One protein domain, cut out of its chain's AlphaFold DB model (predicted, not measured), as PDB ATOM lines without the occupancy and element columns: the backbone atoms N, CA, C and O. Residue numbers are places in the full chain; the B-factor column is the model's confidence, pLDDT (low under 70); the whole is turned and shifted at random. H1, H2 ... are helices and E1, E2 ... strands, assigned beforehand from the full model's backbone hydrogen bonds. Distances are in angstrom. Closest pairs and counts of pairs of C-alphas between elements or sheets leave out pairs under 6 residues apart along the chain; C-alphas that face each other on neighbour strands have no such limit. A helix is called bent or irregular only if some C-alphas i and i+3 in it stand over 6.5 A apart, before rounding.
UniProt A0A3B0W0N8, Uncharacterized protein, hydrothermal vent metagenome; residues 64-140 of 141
ATOM      1  N   ASN A  64     152.559 202.977 115.004       84.00
ATOM      2  CA  ASN A  64     151.941 203.655 116.138       84.00
ATOM      3  C   ASN A  64     152.463 203.141 117.482       84.00
ATOM      4  O   ASN A  64     152.719 203.954 118.372       84.00
ATOM      5  N   GLU A  65     152.660 201.829 117.608       82.81
ATOM      6  CA  GLU A  65     153.211 201.177 118.800       82.81
ATOM      7  C   GLU A  65     154.656 201.605 119.023       82.81
ATOM      8  O   GLU A  65     155.018 202.042 120.115       82.81
ATOM      9  N   PHE A  66     155.458 201.604 117.958       83.69
ATOM     10  CA  PHE A  66     156.827 202.091 118.009       83.69
ATOM     11  C   PHE A  66     156.890 203.571 118.410       83.69
ATOM     12  O   PHE A  66     157.648 203.961 119.297       83.69
ATOM     13  N   ARG A  67     156.046 204.421 117.808       86.00
ATOM     14  CA  ARG A  67     155.981 205.845 118.171       86.00
ATOM     15  C   ARG A  67     155.593 206.036 119.637       86.00
ATOM     16  O   ARG A  67     156.087 206.964 120.278       86.00
ATOM     17  N   LEU A  68     154.695 205.202 120.157       85.75
ATOM     18  CA  LEU A  68     154.321 205.227 121.564       85.75
ATOM     19  C   LEU A  68     155.508 204.826 122.446       85.75
ATOM     20  O   LEU A  68     155.835 205.579 123.359       85.75
ATOM     21  N   LEU A  69     156.185 203.718 122.130       84.81
ATOM     22  CA  LEU A  69     157.379 203.240 122.831       84.81
ATOM     23  C   LEU A  69     158.464 204.321 122.916       84.81
ATOM     24  O   LEU A  69     158.955 204.617 124.002       84.81
ATOM     25  N   VAL A  70     158.780 204.976 121.793       86.31
ATOM     26  CA  VAL A  70     159.751 206.083 121.757       86.31
ATOM     27  C   VAL A  70     159.340 207.212 122.691       86.31
ATOM     28  O   VAL A  70     160.173 207.708 123.445       86.31
ATOM     29  N   LYS A  71     158.061 207.609 122.683       87.38
ATOM     30  CA  LYS A  71     157.561 208.639 123.604       87.38
ATOM     31  C   LYS A  71     157.676 208.207 125.065       87.38
ATOM     32  O   LYS A  71     157.944 209.061 125.905       87.38
ATOM     33  N   MET A  72     157.501 206.918 125.369       84.75
ATOM     34  CA  MET A  72     157.706 206.404 126.726       84.75
ATOM     35  C   MET A  72     159.144 206.496 127.177       84.75
ATOM     36  O   MET A  72     159.428 207.024 128.249       84.75
ATOM     37  N   LEU A  73     160.051 206.031 126.329       85.69
ATOM     38  CA  LEU A  73     161.472 206.057 126.623       85.69
ATOM     39  C   LEU A  73     161.969 207.505 126.736       85.69
ATOM     40  O   LEU A  73     162.679 207.841 127.678       85.69
ATOM     41  N   GLN A  74     161.488 208.404 125.877       86.06
ATOM     42  CA  GLN A  74     161.797 209.828 125.972       86.06
ATOM     43  C   GLN A  74     161.280 210.456 127.277       86.06
ATOM     44  O   GLN A  74     161.959 211.307 127.847       86.06
ATOM     45  N   ALA A  75     160.113 210.033 127.777       83.56
ATOM     46  CA  ALA A  75     159.553 210.535 129.032       83.56
ATOM     47  C   ALA A  75     160.383 210.138 130.265       83.56
ATOM     48  O   ALA A  75     160.444 210.912 131.217       83.56
ATOM     49  N   ILE A  76     161.060 208.983 130.233       82.75
ATOM     50  CA  ILE A  76     162.023 208.573 131.272       82.75
ATOM     51  C   ILE A  76     163.443 209.122 131.028       82.75
ATOM     52  O   ILE A  76     164.372 208.778 131.752       82.75
ATOM     53  N   GLY A  77     163.637 209.961 130.002       81.62
ATOM     54  CA  GLY A  77     164.941 210.527 129.647       81.62
ATOM     55  C   GLY A  77     165.880 209.557 128.924       81.62
ATOM     56  O   GLY A  77     167.083 209.806 128.855       81.62
ATOM     57  N   HIS A  78     165.356 208.458 128.377       82.75
ATOM     58  CA  HIS A  78     166.133 207.444 127.671       82.75
ATOM     59  C   HIS A  78     165.933 207.526 126.151       82.75
ATOM     60  O   HIS A  78     164.818 207.678 125.650       82.75
ATOM     61  N   GLN A  79     167.023 207.396 125.390       81.81
ATOM     62  CA  GLN A  79     166.949 207.331 123.931       81.81
ATOM     63  C   GLN A  79     166.581 205.911 123.498       81.81
ATOM     64  O   GLN A  79     167.288 204.956 123.812       81.81
ATOM     65  N   CYS A  80     165.464 205.781 122.782       81.75
ATOM     66  CA  CYS A  80     165.018 204.501 122.247       81.75
ATOM     67  C   CYS A  80     166.036 203.970 121.235       81.75
ATOM     68  O   CYS A  80     166.250 204.586 120.191       81.75
ATOM     69  N   THR A  81     166.647 202.829 121.552       84.00
ATOM     70  CA  THR A  81     167.585 202.143 120.661       84.00
ATOM     71  C   THR A  81     166.895 200.925 120.071       84.00
ATOM     72  O   THR A  81     166.494 200.028 120.806       84.00
ATOM     73  N   TYR A  82     166.754 200.888 118.745       80.12
ATOM     74  CA  TYR A  82     166.081 199.783 118.054       80.12
ATOM     75  C   TYR A  82     166.727 198.421 118.319       80.12
ATOM     76  O   TYR A  82     166.014 197.435 118.437       80.12
ATOM     77  N   ASP A  83     168.051 198.386 118.479       82.06
ATOM     78  CA  ASP A  83     168.822 197.169 118.776       82.06
ATOM     79  C   ASP A  83     168.391 196.487 120.089       82.06
ATOM     80  O   ASP A  83     168.504 195.278 120.252       82.06
ATOM     81  N   HIS A  84     167.825 197.259 121.021       84.94
ATOM     82  CA  HIS A  84     167.366 196.760 122.316       84.94
ATOM     83  C   HIS A  84     165.895 196.328 122.311       84.94
ATOM     84  O   HIS A  84     165.384 195.909 123.354       84.94
ATOM     85  N   ILE A  85     165.197 196.475 121.181       86.00
ATOM     86  CA  ILE A  85     163.808 196.053 121.026       86.00
ATOM     87  C   ILE A  85     163.807 194.642 120.461       86.00
ATOM     88  O   ILE A  85     164.268 194.404 119.350       86.00
ATOM     89  N   ASN A  86     163.219 193.721 121.208       86.19
ATOM     90  CA  ASN A  86     162.959 192.371 120.754       86.19
ATOM     91  C   ASN A  86     161.447 192.151 120.660       86.19
ATOM     92  O   ASN A  86     160.700 192.567 121.549       86.19
ATOM     93  N   TYR A  87     160.990 191.531 119.580       83.50
ATOM     94  CA  TYR A  87     159.578 191.275 119.335       83.50
ATOM     95  C   TYR A  87     159.371 189.816 118.953       83.50
ATOM     96  O   TYR A  87     159.875 189.364 117.930       83.50
ATOM     97  N   ASP A  88     158.590 189.107 119.765       80.56
ATOM     98  CA  ASP A  88     158.310 187.673 119.601       80.56
ATOM     99  C   ASP A  88     156.933 187.418 118.942       80.56
ATOM    100  O   ASP A  88     156.349 186.348 119.050       80.56
ATOM    101  N   GLY A  89     156.335 188.429 118.301       73.88
ATOM    102  CA  GLY A  89     155.003 188.332 117.678       73.88
ATOM    103  C   GLY A  89     153.832 188.627 118.622       73.88
ATOM    104  O   GLY A  89     152.817 189.168 118.192       73.88
ATOM    105  N   HIS A  90     153.978 188.353 119.918       76.12
ATOM    106  CA  HIS A  90     152.964 188.691 120.930       76.12
ATOM    107  C   HIS A  90     153.462 189.651 122.005       76.12
ATOM    108  O   HIS A  90     152.681 190.410 122.568       76.12
ATOM    109  N   THR A  91     154.760 189.632 122.295       82.88
ATOM    110  CA  THR A  91     155.356 190.416 123.376       82.88
ATOM    111  C   THR A  91     156.489 191.267 122.833       82.88
ATOM    112  O   THR A  91     157.324 190.795 122.060       82.88
ATOM    113  N   VAL A  92     156.522 192.526 123.264       85.88
ATOM    114  CA  VAL A  92     157.617 193.452 122.964       85.88
ATOM    115  C   VAL A  92     158.486 193.537 124.200       85.88
ATOM    116  O   VAL A  92     157.991 193.807 125.289       85.88
ATOM    117  N   THR A  93     159.782 193.334 124.053       88.50
ATOM    118  CA  THR A  93     160.737 193.444 125.148       88.50
ATOM    119  C   THR A  93     161.735 194.537 124.817       88.50
ATOM    120  O   THR A  93     162.316 194.532 123.739       88.50
ATOM    121  N   TYR A  94     161.941 195.481 125.730       88.12
ATOM    122  CA  TYR A  94     162.949 196.525 125.602       88.12
ATOM    123  C   TYR A  94     164.016 196.376 126.681       88.12
ATOM    124  O   TYR A  94     163.727 196.462 127.877       88.12
ATOM    125  N   GLN A  95     165.266 196.192 126.266       87.56
ATOM    126  CA  GLN A  95     166.402 196.133 127.180       87.56
ATOM    127  C   GLN A  95     166.834 197.551 127.578       87.56
ATOM    128  O   GLN A  95     167.520 198.256 126.838       87.56
ATOM    129  N   HIS A  96     166.428 197.982 128.774       83.00
ATOM    130  CA  HIS A  96     166.907 199.225 129.376       83.00
ATOM    131  C   HIS A  96     168.053 198.917 130.367       83.00
ATOM    132  O   HIS A  96     168.014 197.893 131.050       83.00
ATOM    133  N   PRO A  97     169.080 199.783 130.497       81.69
ATOM    134  CA  PRO A  97     170.273 199.511 131.313       81.69
ATOM    135  C   PRO A  97     169.991 199.216 132.793       81.69
ATOM    136  O   PRO A  97     170.782 198.544 133.445       81.69
ATOM    137  N   LYS A  98     168.877 199.728 133.334       83.38
ATOM    138  CA  LYS A  98     168.459 199.464 134.722       83.38
ATOM    139  C   LYS A  98     167.620 198.185 134.862       83.38
ATOM    140  O   LYS A  98     167.813 197.434 135.811       83.38
ATOM    141  N   LYS A  99     166.660 197.968 133.958       86.19
ATOM    142  CA  LYS A  99     165.697 196.853 133.976       86.19
ATOM    143  C   LYS A  99     165.187 196.588 132.565       86.19
ATOM    144  O   LYS A  99     165.166 197.486 131.740       86.19
ATOM    145  N   THR A 100     164.694 195.390 132.311       87.69
ATOM    146  CA  THR A 100     164.052 195.030 131.045       87.69
ATOM    147  C   THR A 100     162.565 195.379 131.090       87.69
ATOM    148  O   THR A 100     161.871 194.986 132.021       87.69
ATOM    149  N   LEU A 101     162.055 196.110 130.105       88.00
ATOM    150  CA  LEU A 101     160.625 196.391 129.978       88.00
ATOM    151  C   LEU A 101     159.986 195.303 129.125       88.00
ATOM    152  O   LEU A 101     160.429 195.073 128.005       88.00
ATOM    153  N   VAL A 102     158.951 194.651 129.630       89.50
ATOM    154  CA  VAL A 102     158.221 193.599 128.921       89.50
ATOM    155  C   VAL A 102     156.799 194.095 128.700       89.50
ATOM    156  O   VAL A 102     156.024 194.202 129.643       89.50
ATOM    157  N   PHE A 103     156.455 194.434 127.466       87.94
ATOM    158  CA  PHE A 103     155.115 194.843 127.058       87.94
ATOM    159  C   PHE A 103     154.325 193.599 126.662       87.94
ATOM    160  O   PHE A 103     154.407 193.128 125.525       87.94
ATOM    161  N   ASN A 104     153.586 193.065 127.625       85.62
ATOM    162  CA  ASN A 104     152.676 191.944 127.443       85.62
ATOM    163  C   ASN A 104     151.410 192.208 128.261       85.62
ATOM    164  O   ASN A 104     150.390 192.641 127.723       85.62
ATOM    165  N   ASP A 105     151.511 192.064 129.581       83.88
ATOM    166  CA  ASP A 105     150.397 192.251 130.494       83.88
ATOM    167  C   ASP A 105     150.873 192.886 131.808       83.88
ATOM    168  O   ASP A 105     151.855 192.455 132.411       83.88
ATOM    169  N   ILE A 106     150.176 193.933 132.256       82.06
ATOM    170  CA  ILE A 106     150.518 194.682 133.473       82.06
ATOM    171  C   ILE A 106     150.142 193.943 134.762       82.06
ATOM    172  O   ILE A 106     150.657 194.279 135.828       82.06
ATOM    173  N   THR A 107     149.242 192.959 134.679       80.62
ATOM    174  CA  THR A 107     148.816 192.143 135.825       80.62
ATOM    175  C   THR A 107     149.874 191.121 136.234       80.62
ATOM    176  O   THR A 107     149.812 190.576 137.337       80.62
ATOM    177  N   LEU A 108     150.870 190.881 135.374       81.44
ATOM    178  CA  LEU A 108     151.996 190.008 135.675       81.44
ATOM    179  C   LEU A 108     152.919 190.644 136.715       81.44
ATOM    180  O   LEU A 108     153.207 191.842 136.689       81.44
ATOM    181  N   ALA A 109     153.415 189.808 137.627       79.62
ATOM    182  CA  ALA A 109     154.323 190.235 138.682       79.62
ATOM    183  C   ALA A 109     155.651 190.731 138.094       79.62
ATOM    184  O   ALA A 109     156.261 190.064 137.257       79.62
ATOM    185  N   ASP A 110     156.116 191.892 138.545       83.06
ATOM    186  CA  ASP A 110     157.432 192.405 138.170       83.06
ATOM    187  C   ASP A 110     158.536 191.594 138.843       83.06
ATOM    188  O   ASP A 110     158.424 191.172 139.996       83.06
ATOM    189  N   THR A 111     159.640 191.399 138.128       82.62
ATOM    190  CA  THR A 111     160.846 190.789 138.694       82.62
ATOM    191  C   THR A 111     161.838 191.887 139.080       82.62
ATOM    192  O   THR A 111     161.748 193.033 138.641       82.62
ATOM    193  N   ASN A 112     162.851 191.554 139.882       79.38
ATOM    194  CA  ASN A 112     163.902 192.506 140.259       79.38
ATOM    195  C   ASN A 112     164.584 193.164 139.036       79.38
ATOM    196  O   ASN A 112     164.987 194.323 139.100       79.38
ATOM    197  N   GLN A 113     164.653 192.442 137.912       83.75
ATOM    198  CA  GLN A 113     165.317 192.865 136.675       83.75
ATOM    199  C   GLN A 113     164.365 193.160 135.509       83.75
ATOM    200  O   GLN A 113     164.832 193.633 134.473       83.75
ATOM    201  N   SER A 114     163.059 192.910 135.639       87.50
ATOM    202  CA  SER A 114     162.091 193.144 134.563       87.50
ATOM    203  C   SER A 114     160.793 193.756 135.072       87.50
ATOM    204  O   SER A 114     160.300 193.398 136.139       87.50
ATOM    205  N   ILE A 115     160.247 194.693 134.303       87.69
ATOM    206  CA  ILE A 115     158.963 195.335 134.572       87.69
ATOM    207  C   ILE A 115     157.978 194.862 133.517       87.69
ATOM    208  O   ILE A 115     158.204 195.074 132.324       87.69
ATOM    209  N   ASN A 116     156.888 194.252 133.967       88.06
ATOM    210  CA  ASN A 116     155.791 193.861 133.103       88.06
ATOM    211  C   ASN A 116     154.829 195.042 132.945       88.06
ATOM    212  O   ASN A 116     154.320 195.616 133.913       88.06
ATOM    213  N   LEU A 117     154.623 195.423 131.695       87.25
ATOM    214  CA  LEU A 117     153.776 196.511 131.246       87.25
ATOM    215  C   LEU A 117     152.693 195.943 130.329       87.25
ATOM    216  O   LEU A 117     152.851 194.875 129.739       87.25
ATOM    217  N   SER A 118     151.604 196.689 130.172       86.50
ATOM    218  CA  SER A 118     150.581 196.360 129.181       86.50
ATOM    219  C   SER A 118     151.172 196.327 127.772       86.50
ATOM    220  O   SER A 118     152.096 197.078 127.451       86.50
ATOM    221  N   SER A 119     150.596 195.483 126.920       86.81
ATOM    222  CA  SER A 119     150.883 195.463 125.487       86.81
ATOM    223  C   SER A 119     150.744 196.857 124.864       86.81
ATOM    224  O   SER A 119     149.849 197.629 125.223       86.81
ATOM    225  N   LEU A 120     151.616 197.179 123.902       83.81
ATOM    226  CA  LEU A 120     151.618 198.485 123.229       83.81
ATOM    227  C   LEU A 120     150.292 198.761 122.512       83.81
ATOM    228  O   LEU A 120     149.777 199.875 122.594       83.81
ATOM    229  N   SER A 121     149.712 197.737 121.887       83.94
ATOM    230  CA  SER A 121     148.374 197.781 121.296       83.94
ATOM    231  C   SER A 121     147.297 198.198 122.306       83.94
ATOM    232  O   SER A 121     146.503 199.093 122.021       83.94
ATOM    233  N   ASP A 122     147.303 197.632 123.516       84.81
ATOM    234  CA  ASP A 122     146.304 197.972 124.537       84.81
ATOM    235  C   ASP A 122     146.494 199.405 125.046       84.81
ATOM    236  O   ASP A 122     145.543 200.170 125.164       84.81
ATOM    237  N   LEU A 123     147.745 199.838 125.221       83.56
ATOM    238  CA  LEU A 123     148.058 201.225 125.564       83.56
ATOM    239  C   LEU A 123     147.621 202.225 124.486       83.56
ATOM    240  O   LEU A 123     147.344 203.382 124.804       83.56
ATOM    241  N   LEU A 124     147.581 201.828 123.213       82.38
ATOM    242  CA  LEU A 124     147.046 202.671 122.141       82.38
ATOM    243  C   LEU A 124     145.519 202.762 122.199       82.38
ATOM    244  O   LEU A 124     144.981 203.849 121.983       82.38
ATOM    245  N   SER A 125     144.841 201.657 122.506       84.69
ATOM    246  CA  SER A 125     143.379 201.579 122.583       84.69
ATOM    247  C   SER A 125     142.804 202.174 123.872       84.69
ATOM    248  O   SER A 125     141.776 202.847 123.831       84.69
ATOM    249  N   ASN A 126     143.478 201.975 125.005       84.12
ATOM    250  CA  ASN A 126     143.010 202.324 126.342       84.12
ATOM    251  C   ASN A 126     143.958 203.318 127.020       84.12
ATOM    252  O   ASN A 126     144.968 202.963 127.629       84.12
ATOM    253  N   ASP A 127     143.576 204.596 127.013       81.44
ATOM    254  CA  ASP A 127     144.358 205.650 127.672       81.44
ATOM    255  C   ASP A 127     144.451 205.452 129.200       81.44
ATOM    256  O   ASP A 127     145.419 205.867 129.837       81.44
ATOM    257  N   GLN A 128     143.487 204.738 129.797       84.81
ATOM    258  CA  GLN A 128     143.493 204.427 131.229       84.81
ATOM    259  C   GLN A 128     144.680 203.554 131.654       84.81
ATOM    260  O   GLN A 128     145.159 203.722 132.775       84.81
ATOM    261  N   LEU A 129     145.199 202.688 130.773       81.94
ATOM    262  CA  LEU A 129     146.357 201.842 131.082       81.94
ATOM    263  C   LEU A 129     147.691 202.587 130.984       81.94
ATOM    264  O   LEU A 129     148.685 202.148 131.561       81.94
ATOM    265  N   LYS A 130     147.726 203.761 130.343       80.94
ATOM    266  CA  LYS A 130     148.953 204.569 130.271       80.94
ATOM    267  C   LYS A 130     149.384 205.073 131.636       80.94
ATOM    268  O   LYS A 130     150.576 205.115 131.907       80.94
ATOM    269  N   ARG A 131     148.429 205.435 132.501       82.62
ATOM    270  CA  ARG A 131     148.721 205.913 133.860       82.62
ATOM    271  C   ARG A 131     149.480 204.878 134.699       82.62
ATOM    272  O   ARG A 131     150.574 205.217 135.136       82.62
ATOM    273  N   PRO A 132     148.977 203.646 134.911       84.00
ATOM    274  CA  PRO A 132     149.698 202.656 135.706       84.00
ATOM    275  C   PRO A 132     151.020 202.226 135.052       84.00
ATOM    276  O   PRO A 132     152.005 202.035 135.760       84.00
ATOM    277  N   VAL A 133     151.092 202.169 133.715       84.62
ATOM    278  CA  VAL A 133     152.363 201.948 132.999       84.62
ATOM    279  C   VAL A 133     153.365 203.078 133.267       84.62
ATOM    280  O   VAL A 133     154.544 202.808 133.482       84.62
ATOM    281  N   TRP A 134     152.915 204.335 133.328       82.38
ATOM    282  CA  TRP A 134     153.760 205.482 133.688       82.38
ATOM    283  C   TRP A 134     154.253 205.446 135.115       82.38
ATOM    284  O   TRP A 134     155.411 205.770 135.345       82.38
ATOM    285  N   GLU A 135     153.406 205.069 136.064       83.50
ATOM    286  CA  GLU A 135     153.826 204.968 137.461       83.50
ATOM    287  C   GLU A 135     154.946 203.929 137.610       83.50
ATOM    288  O   GLU A 135     155.974 204.239 138.207       83.50
ATOM    289  N   LYS A 136     154.830 202.772 136.944       83.31
ATOM    290  CA  LYS A 136     155.904 201.766 136.882       83.31
ATOM    291  C   LYS A 136     157.169 202.270 136.183       83.31
ATOM    292  O   LYS A 136     158.282 202.017 136.630       83.31
ATOM    293  N   LEU A 137     157.020 202.990 135.071       80.88
ATOM    294  CA  LEU A 137     158.158 203.559 134.344       80.88
ATOM    295  C   LEU A 137     158.872 204.658 135.141       80.88
ATOM    296  O   LEU A 137     160.088 204.785 135.033       80.88
ATOM    297  N   LYS A 138     158.157 205.423 135.971       79.19
ATOM    298  CA  LYS A 138     158.760 206.425 136.860       79.19
ATOM    299  C   LYS A 138     159.653 205.808 137.926       79.19
ATOM    300  O   LYS A 138     160.620 206.453 138.304       79.19
ATOM    301  N   GLU A 139     159.398 204.575 138.365       77.25
ATOM    302  CA  GLU A 139     160.304 203.871 139.288       77.25
ATOM    303  C   GLU A 139     161.708 203.653 138.693       77.25
ATOM    304  O   GLU A 139     162.651 203.332 139.415       77.25
ATOM    305  N   LEU A 140     161.863 203.811 137.372       71.56
ATOM    306  CA  LEU A 140     163.144 203.711 136.674       71.56
ATOM    307  C   LEU A 140     163.875 205.044 136.502       71.56
ATOM    308  O   LEU A 140     165.034 205.011 136.076       71.56
TER     309      LEU A 140
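What this domain is: This is residues 64 to 140 of the 141 residues of an uncharacterized protein of hydrothermal vent metagenome (UniProt A0A3B0W0N8). A small, twisted four-stranded sheet makes a wall, and three helices gather on one side of it: H3 lies over the edge strand E4, while H1 and H2 only graze the sheet. H2 makes a corner with H3 at one end and meets H1 nearly at right angles. You have 77 printed residues with three named helices and four named strands, in the order H1 E1 E2 E3 E4 H2 H3; the mixed sheet runs E1 E2 E3 E4, and the class is mixed, helices and strands. The whole is compact and rounded, with a radius of gyration of the C-alphas of 11.1 A and spans of 27 by 26 by 25 A.

Where its parts are: Find C-alpha 64 at (151.941, 203.655, 116.138); from there H1, residues 64 to 75, runs 16.5 A to C-alpha 75. Next come E1, residues 85 to 87, E2, residues 92 to 95, and E3, residues 100 to 104, 12.3 A long. Look for E4, residues 114 to 118, starting at (162.091, 193.144, 134.563) and 13.1 A long. H2, residues 120 to 125, is followed by H3, residues 127 to 138, which runs 17.1 A to C-alpha 138 at (158.760, 206.425, 136.860). H3 is neither bent nor irregular, but only just: C-alphas 128 and 131 are 6.0 A apart.

How they stand to each other: Start with E1, E2 and E3, a meander, each strand the antiparallel neighbour of the one before. In the hairpin of E1 and E2, N 86 and O 93 are within hydrogen-bond range at 2.8 A. In the hairpin of E2 and E3, N 103 and O 92 are at 2.7 A. E4 is parallel to E3, with N 102 and O 115 at 2.8 A. H3 is on the sheet at a height of 8.8 A, over E4 and along the strands; the closest C-alphas of H3 and E4, those of Val 133 and Leu 117, are 5.9 A apart. H2 and H3 only just touch, only at the corner, with Leu 123 and Leu 129 closest at 5.8 A between C-alphas. H1 touches H2 with residues 64 to 69 alone, about perpendicular at 77 degrees, and the closest C-alphas, those of Glu 65 and Leu 120, are 5.4 A apart. H1 and H3 are near each other. Every O i to N i+4 pair is within hydrogen-bond range in H1 and H2; in H3 it is 6 of 8.

The domain as a whole: Look for the two C-alphas farthest apart, those of Asp 83 and Gln 128, at 29.1 A. The printed part has no cut and no long link; the links H1 to E1 and E3 to E4 are short but not tight. The mean pLDDT of the printed part is 83.6, and no printed residue is under 70.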